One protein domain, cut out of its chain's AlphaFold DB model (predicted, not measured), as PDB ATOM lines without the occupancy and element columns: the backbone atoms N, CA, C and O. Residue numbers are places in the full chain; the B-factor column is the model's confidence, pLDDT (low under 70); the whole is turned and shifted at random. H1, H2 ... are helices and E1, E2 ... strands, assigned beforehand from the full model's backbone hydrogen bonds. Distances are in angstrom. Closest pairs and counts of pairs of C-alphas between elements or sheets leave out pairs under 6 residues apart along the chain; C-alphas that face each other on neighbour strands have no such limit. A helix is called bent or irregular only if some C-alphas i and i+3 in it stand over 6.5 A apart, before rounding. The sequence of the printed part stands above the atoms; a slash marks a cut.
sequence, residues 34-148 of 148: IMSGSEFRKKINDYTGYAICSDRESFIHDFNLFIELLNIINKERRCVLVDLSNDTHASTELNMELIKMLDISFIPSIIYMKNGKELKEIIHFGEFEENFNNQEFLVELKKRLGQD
ATOM      1  N   ILE A  34      -3.268  51.204 -37.925       89.69
ATOM      2  CA  ILE A  34      -2.483  50.419 -36.973       89.69
ATOM      3  C   ILE A  34      -1.752  51.373 -36.033       89.69
ATOM      4  O   ILE A  34      -0.901  52.163 -36.439       89.69
ATOM      5  N   MET A  35      -2.092  51.288 -34.753       92.06
ATOM      6  CA  MET A  35      -1.458  52.060 -33.700       92.06
ATOM      7  C   MET A  35      -0.167  51.367 -33.266       92.06
ATOM      8  O   MET A  35      -0.164  50.169 -32.994       92.06
ATOM      9  N   SER A  36       0.922  52.125 -33.151       91.31
ATOM     10  CA  SER A  36       2.159  51.603 -32.557       91.31
ATOM     11  C   SER A  36       1.954  51.234 -31.086       91.31
ATOM     12  O   SER A  36       1.172  51.874 -30.372       91.31
ATOM     13  N   GLY A  37       2.706  50.248 -30.598       90.44
ATOM     14  CA  GLY A  37       2.669  49.853 -29.194       90.44
ATOM     15  C   GLY A  37       2.970  51.014 -28.239       90.44
ATOM     16  O   GLY A  37       2.320  51.142 -27.197       90.44
ATOM     17  N   SER A  38       3.886  51.924 -28.591       89.75
ATOM     18  CA  SER A  38       4.180  53.091 -27.749       89.75
ATOM     19  C   SER A  38       3.067  54.134 -27.736       89.75
ATOM     20  O   SER A  38       2.821  54.753 -26.695       89.75
ATOM     21  N   GLU A  39       2.369  54.343 -28.856       92.12
ATOM     22  CA  GLU A  39       1.203  55.220 -28.892       92.12
ATOM     23  C   GLU A  39       0.050  54.625 -28.081       92.12
ATOM     24  O   GLU A  39      -0.591  55.343 -27.307       92.12
ATOM     25  N   PHE A  40      -0.168  53.313 -28.191       92.88
ATOM     26  CA  PHE A  40      -1.194  52.622 -27.421       92.88
ATOM     27  C   PHE A  40      -0.908  52.678 -25.918       92.88
ATOM     28  O   PHE A  40      -1.789  53.036 -25.134       92.88
ATOM     29  N   ARG A  41       0.350  52.462 -25.510       90.94
ATOM     30  CA  ARG A  41       0.791  52.563 -24.110       90.94
ATOM     31  C   ARG A  41       0.441  53.908 -23.468       90.94
ATOM     32  O   ARG A  41       0.083  53.948 -22.296       90.94
ATOM     33  N   LYS A  42       0.494  55.014 -24.217       91.62
ATOM     34  CA  LYS A  42       0.130  56.353 -23.706       91.62
ATOM     35  C   LYS A  42      -1.364  56.498 -23.407       91.62
ATOM     36  O   LYS A  42      -1.733  57.359 -22.617       91.62
ATOM     37  N   LYS A  43      -2.211  55.696 -24.053       90.88
ATOM     38  CA  LYS A  43      -3.680  55.780 -23.983       90.88
ATOM     39  C   LYS A  43      -4.305  54.634 -23.182       90.88
ATOM     40  O   LYS A  43      -5.509  54.653 -22.953       90.88
ATOM     41  N   ILE A  44      -3.504  53.655 -22.757       89.94
ATOM     42  CA  ILE A  44      -3.963  52.383 -22.183       89.94
ATOM     43  C   ILE A  44      -4.893  52.562 -20.973       89.94
ATOM     44  O   ILE A  44      -5.934  51.915 -20.896       89.94
ATOM     45  N   ASN A  45      -4.562  53.497 -20.077       88.56
ATOM     46  CA  ASN A  45      -5.296  53.737 -18.830       88.56
ATOM     47  C   ASN A  45      -6.698  54.315 -19.057       88.56
ATOM     48  O   ASN A  45      -7.583  54.126 -18.229       88.56
ATOM     49  N   ASP A  46      -6.914  54.978 -20.192       90.94
ATOM     50  CA  ASP A  46      -8.184  55.618 -20.539       90.94
ATOM     51  C   ASP A  46      -8.905  54.874 -21.674       90.94
ATOM     52  O   ASP A  46      -9.957  55.302 -22.159       90.94
ATOM     53  N   TYR A  47      -8.344  53.750 -22.134       91.62
ATOM     54  CA  TYR A  47      -8.897  52.997 -23.246       91.62
ATOM     55  C   TYR A  47     -10.042  52.093 -22.782       91.62
ATOM     56  O   TYR A  47      -9.886  51.256 -21.890       91.62
ATOM     57  N   THR A  48     -11.195  52.247 -23.434       92.69
ATOM     58  CA  THR A  48     -12.325  51.320 -23.345       92.69
ATOM     59  C   THR A  48     -12.707  50.868 -24.749       92.69
ATOM     60  O   THR A  48     -13.014  51.698 -25.609       92.69
ATOM     61  N   GLY A  49     -12.685  49.559 -24.975       92.81
ATOM     62  CA  GLY A  49     -12.918  48.948 -26.277       92.81
ATOM     63  C   GLY A  49     -12.088  47.687 -26.474       92.81
ATOM     64  O   GLY A  49     -11.431  47.203 -25.556       92.81
ATOM     65  N   TYR A  50     -12.112  47.160 -27.689       93.62
ATOM     66  CA  TYR A  50     -11.295  46.020 -28.086       93.62
ATOM     67  C   TYR A  50      -9.953  46.474 -28.657       93.62
ATOM     68  O   TYR A  50      -9.860  47.542 -29.261       93.62
ATOM     69  N   ALA A  51      -8.924  45.657 -28.515       93.75
ATOM     70  CA  ALA A  51      -7.665  45.825 -29.220       93.75
ATOM     71  C   ALA A  51      -7.275  44.492 -29.857       93.75
ATOM     72  O   ALA A  51      -7.242  43.466 -29.177       93.75
ATOM     73  N   ILE A  52      -7.011  44.507 -31.160       94.31
ATOM     74  CA  ILE A  52      -6.417  43.371 -31.859       94.31
ATOM     75  C   ILE A  52      -4.912  43.594 -31.843       94.31
ATOM     76  O   ILE A  52      -4.421  44.565 -32.421       94.31
ATOM     77  N   CYS A  53      -4.200  42.727 -31.143       94.06
ATOM     78  CA  CYS A  53      -2.783  42.867 -30.867       94.06
ATOM     79  C   CYS A  53      -2.013  41.820 -31.667       94.06
ATOM     80  O   CYS A  53      -2.295  40.626 -31.564       94.06
ATOM     81  N   SER A  54      -1.055  42.270 -32.471       92.69
ATOM     82  CA  SER A  54      -0.231  41.396 -33.303       92.69
ATOM     83  C   SER A  54       1.099  42.066 -33.623       92.69
ATOM     84  O   SER A  54       1.255  43.271 -33.421       92.69
ATOM     85  N   ASP A  55       2.061  41.307 -34.131       90.38
ATOM     86  CA  ASP A  55       3.239  41.882 -34.770       90.38
ATOM     87  C   ASP A  55       2.912  42.457 -36.160       90.38
ATOM     88  O   ASP A  55       1.893  42.133 -36.788       90.38
ATOM     89  N   ARG A  56       3.808  43.314 -36.650       86.88
ATOM     90  CA  ARG A  56       3.680  43.966 -37.954       86.88
ATOM     91  C   ARG A  56       3.629  42.998 -39.136       86.88
ATOM     92  O   ARG A  56       2.929  43.285 -40.105       86.88
ATOM     93  N   GLU A  57       4.389  41.908 -39.099       86.06
ATOM     94  CA  GLU A  57       4.476  40.955 -40.209       86.06
ATOM     95  C   GLU A  57       3.146  40.221 -40.388       86.06
ATOM     96  O   GLU A  57       2.616  40.180 -41.498       86.06
ATOM     97  N   SER A  58       2.538  39.785 -39.288       88.19
ATOM     98  CA  SER A  58       1.202  39.192 -39.250       88.19
ATOM     99  C   SER A  58       0.138  40.138 -39.819       88.19
ATOM    100  O   SER A  58      -0.661  39.732 -40.664       88.19
ATOM    101  N   PHE A  59       0.149  41.431 -39.459       87.75
ATOM    102  CA  PHE A  59      -0.787  42.405 -40.050       87.75
ATOM    103  C   PHE A  59      -0.632  42.558 -41.569       87.75
ATOM    104  O   PHE A  59      -1.607  42.870 -42.257       87.75
ATOM    105  N   ILE A  60       0.581  42.370 -42.096       83.50
ATOM    106  CA  ILE A  60       0.856  42.433 -43.534       83.50
ATOM    107  C   ILE A  60       0.430  41.130 -44.219       83.50
ATOM    108  O   ILE A  60      -0.186  41.190 -45.286       83.50
ATOM    109  N   HIS A  61       0.744  39.978 -43.623       84.56
ATOM    110  CA  HIS A  61       0.442  38.661 -44.181       84.56
ATOM    111  C   HIS A  61      -1.070  38.408 -44.237       84.56
ATOM    112  O   HIS A  61      -1.616  38.127 -45.305       84.56
ATOM    113  N   ASP A  62      -1.763  38.648 -43.119       83.94
ATOM    114  CA  ASP A  62      -3.191  38.360 -42.942       83.94
ATOM    115  C   ASP A  62      -4.061  39.623 -42.972       83.94
ATOM    116  O   ASP A  62      -5.124  39.721 -42.355       83.94
ATOM    117  N   PHE A  63      -3.630  40.615 -43.751       84.69
ATOM    118  CA  PHE A  63      -4.262  41.927 -43.891       84.69
ATOM    119  C   PHE A  63      -5.791  41.880 -44.074       84.69
ATOM    120  O   PHE A  63      -6.532  42.638 -43.446       84.69
ATOM    121  N   ASN A  64      -6.286  40.987 -44.942       84.50
ATOM    122  CA  ASN A  64      -7.721  40.894 -45.230       84.50
ATOM    123  C   ASN A  64      -8.523  40.424 -44.012       84.50
ATOM    124  O   ASN A  64      -9.608  40.955 -43.773       84.50
ATOM    125  N   LEU A  65      -7.980  39.472 -43.247       86.69
ATOM    126  CA  LEU A  65      -8.607  38.968 -42.031       86.69
ATOM    127  C   LEU A  65      -8.714  40.099 -41.006       86.69
ATOM    128  O   LEU A  65      -9.808  40.403 -40.543       86.69
ATOM    129  N   PHE A  66      -7.615  40.801 -40.722       89.19
ATOM    130  CA  PHE A  66      -7.620  41.896 -39.750       89.19
ATOM    131  C   PHE A  66      -8.548  43.055 -40.132       89.19
ATOM    132  O   PHE A  66      -9.205  43.611 -39.251       89.19
ATOM    133  N   ILE A  67      -8.672  43.392 -41.423       87.06
ATOM    134  CA  ILE A  67      -9.698  44.341 -41.891       87.06
ATOM    135  C   ILE A  67     -11.095  43.856 -41.529       87.06
ATOM    136  O   ILE A  67     -11.928  44.641 -41.074       87.06
ATOM    137  N   GLU A  68     -11.384  42.588 -41.791       87.31
ATOM    138  CA  GLU A  68     -12.707  42.031 -41.557       87.31
ATOM    139  C   GLU A  68     -13.041  42.003 -40.064       87.31
ATOM    140  O   GLU A  68     -14.118  42.458 -39.676       87.31
ATOM    141  N   LEU A  69     -12.087  41.603 -39.220       88.81
ATOM    142  CA  LEU A  69     -12.218  41.641 -37.762       88.81
ATOM    143  C   LEU A  69     -12.452  43.054 -37.246       88.81
ATOM    144  O   LEU A  69     -13.410  43.293 -36.509       88.81
ATOM    145  N   LEU A  70     -11.621  44.004 -37.678       89.06
ATOM    146  CA  LEU A  70     -11.756  45.404 -37.301       89.06
ATOM    147  C   LEU A  70     -13.143  45.934 -37.680       89.06
ATOM    148  O   LEU A  70     -13.782  46.603 -36.872       89.06
ATOM    149  N   ASN A  71     -13.631  45.607 -38.880       86.69
ATOM    150  CA  ASN A  71     -14.947  46.026 -39.362       86.69
ATOM    151  C   ASN A  71     -16.105  45.370 -38.605       86.69
ATOM    152  O   ASN A  71     -17.123  46.024 -38.393       86.69
ATOM    153  N   ILE A  72     -15.994  44.095 -38.226       86.94
ATOM    154  CA  ILE A  72     -17.030  43.411 -37.441       86.94
ATOM    155  C   ILE A  72     -17.132  44.044 -36.059       86.94
ATOM    156  O   ILE A  72     -18.219  44.439 -35.647       86.94
ATOM    157  N   ILE A  73     -16.001  44.212 -35.376       88.00
ATOM    158  CA  ILE A  73     -15.993  44.710 -34.003       88.00
ATOM    159  C   ILE A  73     -16.414  46.187 -33.959       88.00
ATOM    160  O   ILE A  73     -17.287  46.549 -33.166       88.00
ATOM    161  N   ASN A  74     -15.877  47.027 -34.860       84.81
ATOM    162  CA  ASN A  74     -16.184  48.466 -34.907       84.81
ATOM    163  C   ASN A  74     -17.644  48.804 -35.218       84.81
ATOM    164  O   ASN A  74     -18.049  49.940 -34.972       84.81
ATOM    165  N   LYS A  75     -18.451  47.860 -35.722       81.62
ATOM    166  CA  LYS A  75     -19.895  48.090 -35.898       81.62
ATOM    167  C   LYS A  75     -20.606  48.378 -34.582       81.62
ATOM    168  O   LYS A  75     -21.578  49.126 -34.583       81.62
ATOM    169  N   GLU A  76     -20.131  47.801 -33.484       80.50
ATOM    170  CA  GLU A  76     -20.801  47.909 -32.187       80.50
ATOM    171  C   GLU A  76     -19.935  48.559 -31.119       80.50
ATOM    172  O   GLU A  76     -20.449  49.265 -30.251       80.50
ATOM    173  N   ARG A  77     -18.621  48.317 -31.150       84.50
ATOM    174  CA  ARG A  77     -17.703  48.812 -30.124       84.50
ATOM    175  C   ARG A  77     -16.399  49.271 -30.736       84.50
ATOM    176  O   ARG A  77     -15.901  48.680 -31.681       84.50
ATOM    177  N   ARG A  78     -15.794  50.281 -30.119       89.69
ATOM    178  CA  ARG A  78     -14.469  50.766 -30.502       89.69
ATOM    179  C   ARG A  78     -13.453  49.619 -30.524       89.69
ATOM    180  O   ARG A  78     -13.321  48.899 -29.535       89.69
ATOM    181  N   CYS A  79     -12.722  49.500 -31.624       92.31
ATOM    182  CA  CYS A  79     -11.645  48.548 -31.831       92.31
ATOM    183  C   CYS A  79     -10.440  49.242 -32.473       92.31
ATOM    184  O   CYS A  79     -10.602  50.067 -33.376       92.31
ATOM    185  N   VAL A  80      -9.240  48.908 -32.004       92.81
ATOM    186  CA  VAL A  80      -7.970  49.379 -32.573       92.81
ATOM    187  C   VAL A  80      -7.072  48.195 -32.905       92.81
ATOM    188  O   VAL A  80      -7.127  47.165 -32.235       92.81
ATOM    189  N   LEU A  81      -6.237  48.355 -33.925       94.25
ATOM    190  CA  LEU A  81      -5.138  47.436 -34.208       94.25
ATOM    191  C   LEU A  81      -3.892  47.959 -33.498       94.25
ATOM    192  O   LEU A  81      -3.590  49.148 -33.607       94.25
ATOM    193  N   VAL A  82      -3.192  47.096 -32.771       94.75
ATOM    194  CA  VAL A  82      -1.994  47.453 -32.010       94.75
ATOM    195  C   VAL A  82      -0.821  46.632 -32.523       94.75
ATOM    196  O   VAL A  82      -0.810  45.410 -32.378       94.75
ATOM    197  N   ASP A  83       0.156  47.324 -33.106       93.38
ATOM    198  CA  ASP A  83       1.453  46.765 -33.485       93.38
ATOM    199  C   ASP A  83       2.308  46.573 -32.230       93.38
ATOM    200  O   ASP A  83       2.732  47.538 -31.588       93.38
ATOM    201  N   LEU A  84       2.522  45.311 -31.868       93.06
ATOM    202  CA  LEU A  84       3.346  44.906 -30.737       93.06
ATOM    203  C   LEU A  84       4.833  44.808 -31.094       93.06
ATOM    204  O   LEU A  84       5.635  44.534 -30.201       93.06
ATOM    205  N   SER A  85       5.230  45.023 -32.351       89.75
ATOM    206  CA  SER A  85       6.641  45.147 -32.710       89.75
ATOM    207  C   SER A  85       7.250  46.398 -32.065       89.75
ATOM    208  O   SER A  85       6.582  47.412 -31.854       89.75
ATOM    209  N   ASN A  86       8.538  46.344 -31.734       84.88
ATOM    210  CA  ASN A  86       9.264  47.513 -31.254       84.88
ATOM    211  C   ASN A  86       9.258  48.627 -32.319       84.88
ATOM    212  O   ASN A  86       9.357  48.370 -33.519       84.88
ATOM    213  N   ASP A  87       9.185  49.887 -31.877       72.31
ATOM    214  CA  ASP A  87       9.057  51.059 -32.765       72.31
ATOM    215  C   ASP A  87      10.269  51.282 -33.685       72.31
ATOM    216  O   ASP A  87      10.244  52.118 -34.592       72.31
ATOM    217  N   THR A  88      11.356  50.547 -33.470       69.62
ATOM    218  CA  THR A  88      12.512  50.555 -34.353       69.62
ATOM    219  C   THR A  88      12.158  49.905 -35.690       69.62
ATOM    220  O   THR A  88      11.922  48.707 -35.775       69.62
ATOM    221  N   HIS A  89      12.184  50.700 -36.767       55.09
ATOM    222  CA  HIS A  89      11.826  50.304 -38.141       55.09
ATOM    223  C   HIS A  89      12.517  49.039 -38.693       55.09
ATOM    224  O   HIS A  89      12.092  48.537 -39.730       55.09
ATOM    225  N   ALA A  90      13.563  48.537 -38.031       56.62
ATOM    226  CA  ALA A  90      14.339  47.370 -38.442       56.62
ATOM    227  C   ALA A  90      14.174  46.138 -37.531       56.62
ATOM    228  O   ALA A  90      14.765  45.103 -37.827       56.62
ATOM    229  N   SER A  91      13.420  46.222 -36.429       58.75
ATOM    230  CA  SER A  91      13.281  45.102 -35.494       58.75
ATOM    231  C   SER A  91      11.956  44.374 -35.694       58.75
ATOM    232  O   SER A  91      10.892  44.961 -35.519       58.75
ATOM    233  N   THR A  92      12.031  43.074 -35.963       66.88
ATOM    234  CA  THR A  92      10.914  42.130 -35.793       66.88
ATOM    235  C   THR A  92      10.686  41.774 -34.320       66.88
ATOM    236  O   THR A  92       9.773  41.026 -33.985       66.88
ATOM    237  N   GLU A  93      11.516  42.309 -33.421       83.06
ATOM    238  CA  GLU A  93      11.417  42.076 -31.989       83.06
ATOM    239  C   GLU A  93      10.118  42.637 -31.411       83.06
ATOM    240  O   GLU A  93       9.713  43.766 -31.700       83.06
ATOM    241  N   LEU A  94       9.495  41.840 -30.551       88.06
ATOM    242  CA  LEU A  94       8.265  42.188 -29.860       88.06
ATOM    243  C   LEU A  94       8.543  43.048 -28.626       88.06
ATOM    244  O   LEU A  94       9.499  42.825 -27.876       88.06
ATOM    245  N   ASN A  95       7.632  43.975 -28.351       89.44
ATOM    246  CA  ASN A  95       7.593  44.738 -27.119       89.44
ATOM    247  C   ASN A  95       7.046  43.869 -25.975       89.44
ATOM    248  O   ASN A  95       5.869  43.927 -25.608       89.44
ATOM    249  N   MET A  96       7.927  43.057 -25.390       89.38
ATOM    250  CA  MET A  96       7.571  42.141 -24.302       89.38
ATOM    251  C   MET A  96       7.066  42.854 -23.039       89.38
ATOM    252  O   MET A  96       6.345  42.246 -22.250       89.38
ATOM    253  N   GLU A  97       7.434  44.121 -22.820       90.25
ATOM    254  CA  GLU A  97       6.908  44.919 -21.706       90.25
ATOM    255  C   GLU A  97       5.413  45.195 -21.904       90.25
ATOM    256  O   GLU A  97       4.617  44.982 -20.988       90.25
ATOM    257  N   LEU A  98       5.025  45.613 -23.112       90.69
ATOM    258  CA  LEU A  98       3.630  45.869 -23.455       90.69
ATOM    259  C   LEU A  98       2.801  44.581 -23.452       90.69
ATOM    260  O   LEU A  98       1.709  44.580 -22.897       90.69
ATOM    261  N   ILE A  99       3.330  43.479 -23.993       91.19
ATOM    262  CA  ILE A  99       2.656  42.168 -23.982       91.19
ATOM    263  C   ILE A  99       2.316  41.739 -22.550       91.19
ATOM    264  O   ILE A  99       1.178  41.373 -22.270       91.19
ATOM    265  N   LYS A 100       3.276  41.858 -21.622       90.44
ATOM    266  CA  LYS A 100       3.056  41.549 -20.200       90.44
ATOM    267  C   LYS A 100       2.061  42.498 -19.540       90.44
ATOM    268  O   LYS A 100       1.257  42.063 -18.729       90.44
ATOM    269  N   MET A 101       2.114  43.789 -19.870       88.75
ATOM    270  CA  MET A 101       1.162  44.781 -19.358       88.75
ATOM    271  C   MET A 101      -0.269  44.495 -19.821       88.75
ATOM    272  O   MET A 101      -1.216  44.775 -19.089       88.75
ATOM    273  N   LEU A 102      -0.414  43.944 -21.026       89.56
ATOM    274  CA  LEU A 102      -1.692  43.555 -21.602       89.56
ATOM    275  C   LEU A 102      -2.121  42.130 -21.233       89.56
ATOM    276  O   LEU A 102      -3.150  41.696 -21.727       89.56
ATOM    277  N   ASP A 103      -1.355  41.412 -20.404       89.00
ATOM    278  CA  ASP A 103      -1.612  40.011 -20.031       89.00
ATOM    279  C   ASP A 103      -1.934  39.113 -21.246       89.00
ATOM    280  O   ASP A 103      -2.813  38.255 -21.206       89.00
ATOM    281  N   ILE A 104      -1.245  39.357 -22.368       89.19
ATOM    282  CA  ILE A 104      -1.433  38.604 -23.611       89.19
ATOM    283  C   ILE A 104      -0.565  37.351 -23.553       89.19
ATOM    284  O   ILE A 104       0.657  37.434 -23.398       89.19
ATOM    285  N   SER A 105      -1.194  36.193 -23.719       86.50
ATOM    286  CA  SER A 105      -0.513  34.898 -23.678       86.50
ATOM    287  C   SER A 105      -0.017  34.424 -25.053       86.50
ATOM    288  O   SER A 105       0.934  33.643 -25.123       86.50
ATOM    289  N   PHE A 106      -0.590  34.948 -26.143       85.75
ATOM    290  CA  PHE A 106      -0.247  34.588 -27.521       85.75
ATOM    291  C   PHE A 106      -0.517  35.731 -28.493       85.75
ATOM    292  O   PHE A 106      -1.373  36.576 -28.251       85.75
ATOM    293  N   ILE A 107       0.196  35.752 -29.616       86.69
ATOM    294  CA  ILE A 107      -0.071  36.680 -30.714       86.69
ATOM    295  C   ILE A 107      -0.318  35.890 -32.008       86.69
ATOM    296  O   ILE A 107       0.400  34.921 -32.250       86.69
ATOM    297  N   PRO A 108      -1.298  36.278 -32.842       89.94
ATOM    298  CA  PRO A 108      -2.242  37.384 -32.641       89.94
ATOM    299  C   PRO A 108      -3.243  37.136 -31.494       89.94
ATOM    300  O   PRO A 108      -3.493  35.994 -31.106       89.94
ATOM    301  N   SER A 109      -3.830  38.204 -30.946       92.00
ATOM    302  CA  SER A 109      -4.854  38.132 -29.889       92.00
ATOM    303  C   SER A 109      -5.867  39.276 -29.982       92.00
ATOM    304  O   SER A 109      -5.559  40.358 -30.488       92.00
ATOM    305  N   ILE A 110      -7.094  39.045 -29.501       92.75
ATOM    306  CA  ILE A 110      -8.108  40.091 -29.313       92.75
ATOM    307  C   ILE A 110      -8.392  40.227 -27.828       92.75
ATOM    308  O   ILE A 110      -8.951  39.323 -27.204       92.75
ATOM    309  N   ILE A 111      -8.099  41.403 -27.288       93.31
ATOM    310  CA  ILE A 111      -8.386  41.749 -25.899       93.31
ATOM    311  C   ILE A 111      -9.523  42.765 -25.828       93.31
ATOM    312  O   ILE A 111      -9.693  43.606 -26.712       93.31
ATOM    313  N   TYR A 112     -10.300  42.710 -24.754       92.62
ATOM    314  CA  TYR A 112     -11.208  43.770 -24.346       92.62
ATOM    315  C   TYR A 112     -10.626  44.495 -23.140       92.62
ATOM    316  O   TYR A 112     -10.186  43.864 -22.177       92.62
ATOM    317  N   MET A 113     -10.670  45.821 -23.188       92.94
ATOM    318  CA  MET A 113     -10.211  46.691 -22.118       92.94
ATOM    319  C   MET A 113     -11.328  47.629 -21.678       92.94
ATOM    320  O   MET A 113     -12.109  48.123 -22.497       92.94
ATOM    321  N   LYS A 114     -11.370  47.924 -20.380       91.62
ATOM    322  CA  LYS A 114     -12.262  48.934 -19.805       91.62
ATOM    323  C   LYS A 114     -11.482  49.839 -18.861       91.62
ATOM    324  O   LYS A 114     -11.095  49.423 -17.765       91.62
ATOM    325  N   ASN A 115     -11.257  51.073 -19.307       86.62
ATOM    326  CA  ASN A 115     -10.475  52.108 -18.626       86.62
ATOM    327  C   ASN A 115      -9.142  51.570 -18.076       86.62
ATOM    328  O   ASN A 115      -8.833  51.779 -16.905       86.62
ATOM    329  N   GLY A 116      -8.433  50.766 -18.878       76.81
ATOM    330  CA  GLY A 116      -7.145  50.154 -18.519       76.81
ATOM    331  C   GLY A 116      -7.122  49.250 -17.276       76.81
ATOM    332  O   GLY A 116      -6.043  48.845 -16.861       76.81
ATOM    333  N   LYS A 117      -8.273  48.950 -16.658       75.88
ATOM    334  CA  LYS A 117      -8.367  48.219 -15.381       75.88
ATOM    335  C   LYS A 117      -8.896  46.806 -15.535       75.88
ATOM    336  O   LYS A 117      -8.364  45.886 -14.929       75.88
ATOM    337  N   GLU A 118      -9.971  46.645 -16.300       82.62
ATOM    338  CA  GLU A 118     -10.448  45.316 -16.674       82.62
ATOM    339  C   GLU A 118      -9.796  44.971 -18.004       82.62
ATOM    340  O   GLU A 118     -10.003  45.685 -18.989       82.62
ATOM    341  N   LEU A 119      -9.017  43.895 -18.009       85.81
ATOM    342  CA  LEU A 119      -8.451  43.314 -19.209       85.81
ATOM    343  C   LEU A 119      -8.943  41.877 -19.318       85.81
ATOM    344  O   LEU A 119      -8.886  41.115 -18.353       85.81
ATOM    345  N   LYS A 120      -9.474  41.532 -20.486       87.75
ATOM    346  CA  LYS A 120      -9.919  40.178 -20.789       87.75
ATOM    347  C   LYS A 120      -9.474  39.802 -22.190       87.75
ATOM    348  O   LYS A 120      -9.887  40.450 -23.149       87.75
ATOM    349  N   GLU A 121      -8.700  38.733 -22.311       84.69
ATOM    350  CA  GLU A 121      -8.453  38.080 -23.593       84.69
ATOM    351  C   GLU A 121      -9.749  37.395 -24.059       84.69
ATOM    352  O   GLU A 121     -10.369  36.613 -23.338       84.69
ATOM    353  N   ILE A 122     -10.236  37.793 -25.234       87.44
ATOM    354  CA  ILE A 122     -11.491  37.310 -25.829       87.44
ATOM    355  C   ILE A 122     -11.188  36.195 -26.820       87.44
ATOM    356  O   ILE A 122     -11.904  35.192 -26.877       87.44
ATOM    357  N   ILE A 123     -10.123  36.388 -27.597       84.25
ATOM    358  CA  ILE A 123      -9.629  35.427 -28.570       84.25
ATOM    359  C   ILE A 123      -8.126  35.281 -28.412       84.25
ATOM    360  O   ILE A 123      -7.389  36.246 -28.597       84.25
ATOM    361  N   HIS A 124      -7.714  34.040 -28.188       83.56
ATOM    362  CA  HIS A 124      -6.352  33.563 -28.331       83.56
ATOM    363  C   HIS A 124      -6.261  32.790 -29.655       83.56
ATOM    364  O   HIS A 124      -6.884  31.737 -29.800       83.56
ATOM    365  N   PHE A 125      -5.524  33.299 -30.649       80.00
ATOM    366  CA  PHE A 125      -5.533  32.691 -31.990       80.00
ATOM    367  C   PHE A 125      -4.921  31.282 -32.021       80.00
ATOM    368  O   PHE A 125      -5.295  30.483 -32.869       80.00
ATOM    369  N   GLY A 126      -4.064  30.927 -31.060       75.81
ATOM    370  CA  GLY A 126      -3.556  29.558 -30.920       75.81
ATOM    371  C   GLY A 126      -4.588  28.539 -30.412       75.81
ATOM    372  O   GLY A 126      -4.260  27.365 -30.300       75.81
ATOM    373  N   GLU A 127      -5.820  28.954 -30.077       78.06
ATOM    374  CA  GLU A 127      -6.929  28.020 -29.788       78.06
ATOM    375  C   GLU A 127      -7.507  27.393 -31.066       78.06
ATOM    376  O   GLU A 127      -8.273  26.431 -30.992       78.06
ATOM    377  N   PHE A 128      -7.173  27.947 -32.231       76.38
ATOM    378  CA  PHE A 128      -7.701  27.535 -33.522       76.38
ATOM    379  C   PHE A 128      -6.700  26.600 -34.210       76.38
ATOM    380  O   PHE A 128      -5.500  26.867 -34.224       76.38
ATOM    381  N   GLU A 129      -7.181  25.476 -34.746       68.94
ATOM    382  CA  GLU A 129      -6.333  24.501 -35.448       68.94
ATOM    383  C   GLU A 129      -5.675  25.115 -36.699       68.94
ATOM    384  O   GLU A 129      -6.225  26.023 -37.314       68.94
ATOM    385  N   GLU A 130      -4.529  24.593 -37.149       61.09
ATOM    386  CA  GLU A 130      -3.784  25.146 -38.303       61.09
ATOM    387  C   GLU A 130      -4.590  25.198 -39.622       61.09
ATOM    388  O   GLU A 130      -4.238  25.942 -40.532       61.09
ATOM    389  N   ASN A 131      -5.693  24.444 -39.726       58.12
ATOM    390  CA  ASN A 131      -6.593  24.432 -40.887       58.12
ATOM    391  C   ASN A 131      -7.907  25.201 -40.659       58.12
ATOM    392  O   ASN A 131      -8.868  24.999 -41.405       58.12
ATOM    393  N   PHE A 132      -7.980  26.050 -39.633       62.28
ATOM    394  CA  PHE A 132      -9.191  26.807 -39.336       62.28
ATOM    395  C   PHE A 132      -9.523  27.770 -40.479       62.28
ATOM    396  O   PHE A 132      -8.724  28.629 -40.853       62.28
ATOM    397  N   ASN A 133     -10.717  27.643 -41.058       73.00
ATOM    398  CA  ASN A 133     -11.145  28.533 -42.128       73.00
ATOM    399  C   ASN A 133     -11.473  29.921 -41.550       73.00
ATOM    400  O   ASN A 133     -12.187  30.034 -40.553       73.00
ATOM    401  N   ASN A 134     -11.043  30.994 -42.223       75.31
ATOM    402  CA  ASN A 134     -11.383  32.377 -41.865       75.31
ATOM    403  C   ASN A 134     -12.887  32.569 -41.604       75.31
ATOM    404  O   ASN A 134     -13.265  33.294 -40.692       75.31
ATOM    405  N   GLN A 135     -13.769  31.899 -42.356       78.50
ATOM    406  CA  GLN A 135     -15.215  31.994 -42.118       78.50
ATOM    407  C   GLN A 135     -15.646  31.414 -40.767       78.50
ATOM    408  O   GLN A 135     -16.478  32.009 -40.084       78.50
ATOM    409  N   GLU A 136     -15.078  30.280 -40.368       79.06
ATOM    410  CA  GLU A 136     -15.370  29.642 -39.082       79.06
ATOM    411  C   GLU A 136     -14.860  30.514 -37.933       79.06
ATOM    412  O   GLU A 136     -15.552  30.685 -36.928       79.06
ATOM    413  N   PHE A 137     -13.700  31.154 -38.122       82.00
ATOM    414  CA  PHE A 137     -13.125  32.083 -37.145       82.00
ATOM    415  C   PHE A 137     -14.046  33.273 -36.896       82.00
ATOM    416  O   PHE A 137     -14.321  33.643 -35.756       82.00
ATOM    417  N   LEU A 138     -14.583  33.847 -37.971       81.31
ATOM    418  CA  LEU A 138     -15.487  34.989 -37.889       81.31
ATOM    419  C   LEU A 138     -16.818  34.627 -37.221       81.31
ATOM    420  O   LEU A 138     -17.392  35.460 -36.518       81.31
ATOM    421  N   VAL A 139     -17.312  33.403 -37.422       83.31
ATOM    422  CA  VAL A 139     -18.505  32.900 -36.726       83.31
ATOM    423  C   VAL A 139     -18.231  32.762 -35.229       83.31
ATOM    424  O   VAL A 139     -19.023  33.241 -34.421       83.31
ATOM    425  N   GLU A 140     -17.107  32.157 -34.852       83.25
ATOM    426  CA  GLU A 140     -16.739  31.990 -33.444       83.25
ATOM    427  C   GLU A 140     -16.498  33.337 -32.746       83.25
ATOM    428  O   GLU A 140     -16.961  33.557 -31.625       83.25
ATOM    429  N   LEU A 141     -15.870  34.292 -33.438       83.94
ATOM    430  CA  LEU A 141     -15.722  35.661 -32.955       83.94
ATOM    431  C   LEU A 141     -17.073  36.290 -32.621       83.94
ATOM    432  O   LEU A 141     -17.241  36.808 -31.519       83.94
ATOM    433  N   LYS A 142     -18.041  36.246 -33.543       83.69
ATOM    434  CA  LYS A 142     -19.366  36.841 -33.314       83.69
ATOM    435  C   LYS A 142     -20.048  36.251 -32.087       83.69
ATOM    436  O   LYS A 142     -20.544  37.016 -31.262       83.69
ATOM    437  N   LYS A 143     -19.973  34.931 -31.896       84.31
ATOM    438  CA  LYS A 143     -20.501  34.264 -30.696       84.31
ATOM    439  C   LYS A 143     -19.854  34.790 -29.417       84.31
ATOM    440  O   LYS A 143     -20.555  35.166 -28.481       84.31
ATOM    441  N   ARG A 144     -18.519  34.872 -29.375       83.31
ATOM    442  CA  ARG A 144     -17.776  35.373 -28.200       83.31
ATOM    443  C   ARG A 144     -18.026  36.856 -27.922       83.31
ATOM    444  O   ARG A 144     -17.947  37.287 -26.770       83.31
ATOM    445  N   LEU A 145     -18.338  37.631 -28.958       82.31
ATOM    446  CA  LEU A 145     -18.744  39.032 -28.848       82.31
ATOM    447  C   LEU A 145     -20.229  39.208 -28.479       82.31
ATOM    448  O   LEU A 145     -20.607  40.303 -28.062       82.31
ATOM    449  N   GLY A 146     -21.048  38.155 -28.582       78.69
ATOM    450  CA  GLY A 146     -22.494  38.195 -28.349       78.69
ATOM    451  C   GLY A 146     -23.293  38.823 -29.499       78.69
ATOM    452  O   GLY A 146     -24.296  39.478 -29.237       78.69
ATOM    453  N   GLN A 147     -22.825  38.662 -30.742       70.88
ATOM    454  CA  GLN A 147     -23.327  39.314 -31.964       70.88
ATOM    455  C   GLN A 147     -24.079  38.361 -32.919       70.88
ATOM    456  O   GLN A 147     -23.985  38.523 -34.139       70.88
ATOM    457  N   ASP A 148     -24.765  37.345 -32.386       53.81
ATOM    458  CA  ASP A 148     -25.540  36.371 -33.181       53.81
ATOM    459  C   ASP A 148     -26.817  36.968 -33.804       53.81
ATOM    460  O   ASP A 148     -27.571  37.674 -33.090       53.81
TER     461      ASP A 148
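What this domain is: This is residues 34 to 148 of the 148 residues of an uncharacterized protein of Bacillus cereus (UniProt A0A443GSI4). A strongly twisted sheet of five strands makes the middle of three layers, with H2, H3 and H5 on one face and H1 on the other. H3 and H5 run side by side the same way, while short H4 runs beside H1 without being on the sheet. The printed part has 115 residues, with five named helices and five named strands in the order E1 H1 E2 H2 H3 E3 H4 E4 E5 H5. The sheet is mixed, in the order E1 E3 E2 E4 E5, and the class is mixed, helices and strands. The whole is compact, with a radius of gyration of the C-alphas of 13.5 A and spans of 37 by 30 by 22 A.

How they stand to each other: The sheet begins with E1, residues 34 to 36, an edge strand parallel to E3, residues 79 to 83; N 35 and O 81 are 2.9 A apart, within hydrogen-bond range. H1, residues 37 to 46, follows by a tight link and is on the sheet at a height over the sheet of 8.4 A; it lies over E3 and runs along the strands, at 20 degrees to E3 on the local plane. The closest C-alphas of H1 and E3 are those of Gly 37 and Asp 83, 5.4 A apart. E2, residues 49 to 54, is parallel to E3, with N 82 and O 52 at 2.8 A. E1, H1 and E2 form a split strand-helix-strand unit, two strands that follow each other among the strands but are not neighbours, with H1 between them along the chain and E3 between them in the sheet, and its crossover is right-handed. H2, residues 56 to 61, is over E3 and only just stands up from the sheet, its line rising 42 degrees. H3, residues 63 to 74, is on the face opposite to H1 at a height over the sheet of 9.3 A, over E3 and, with 3 C-alphas, only just over E2. The closest C-alphas of H3 and E3 are those of Ile 73 and Cys 79, 6.2 A apart. E2, H2, H3 and E3 form a strand-helix-strand unit, two parallel neighbour strands with helices between, also right-handed. H4, residues 96 to 101, is not on the sheet; it is close to H1 but not clearly touching, with the closest C-alphas, of Gly 37 and Leu 98, 7.1 A apart, at a shallow tilt of 8 degrees. E4, residues 109 to 114, is antiparallel to E2, with N 51 and O 111 at 2.8 A. E4 and E5, residues 118 to 124, form a hairpin, with N 112 and O 120 at 2.8 A. H5, residues 134 to 145, is on the sheet, and its closest C-alphas to E5 are those of Arg 144 and Ile 122, 7.0 A apart. H5 and H3 are close but not clearly touching, at a shallow tilt of 24 degrees, the same way, with the closest C-alphas, of Leu 65 and Asn 134, 7.2 A apart. Every O i to N i+4 pair is within hydrogen-bond range in H2, H3, H4 and H5, against 3 of 6 in H1.

Where its parts are: E1 begins at C-alpha 34, (-2.483, 50.419, -36.973), and spans 6.5 A. H1 spans 15.0 A and is irregular, with C-alphas 42 and 45 at 7.7 A. E2 spans 16.4 A, H2 8.8 A and H3 16.3 A. E3 spans 13.3 A and ends at C-alpha 83, (1.453, 46.765, -33.485). H4 spans 8.5 A, E4 16.5 A and E5 17.1 A. H5 spans 16.4 A and ends at C-alpha 145, (-18.744, 39.032, -28.848).

The domain as a whole: The two C-alphas farthest apart are those of Ala 90 and Asp 148, 41.7 A. The printed part has no cut. The link from E3 to H4, residues 84 to 95, is long. The mean pLDDT of the printed part is 84.7, and the model's confidence is under 70 at residues 88 to 92, residues 129 to 132 and residue 148, the chain's last.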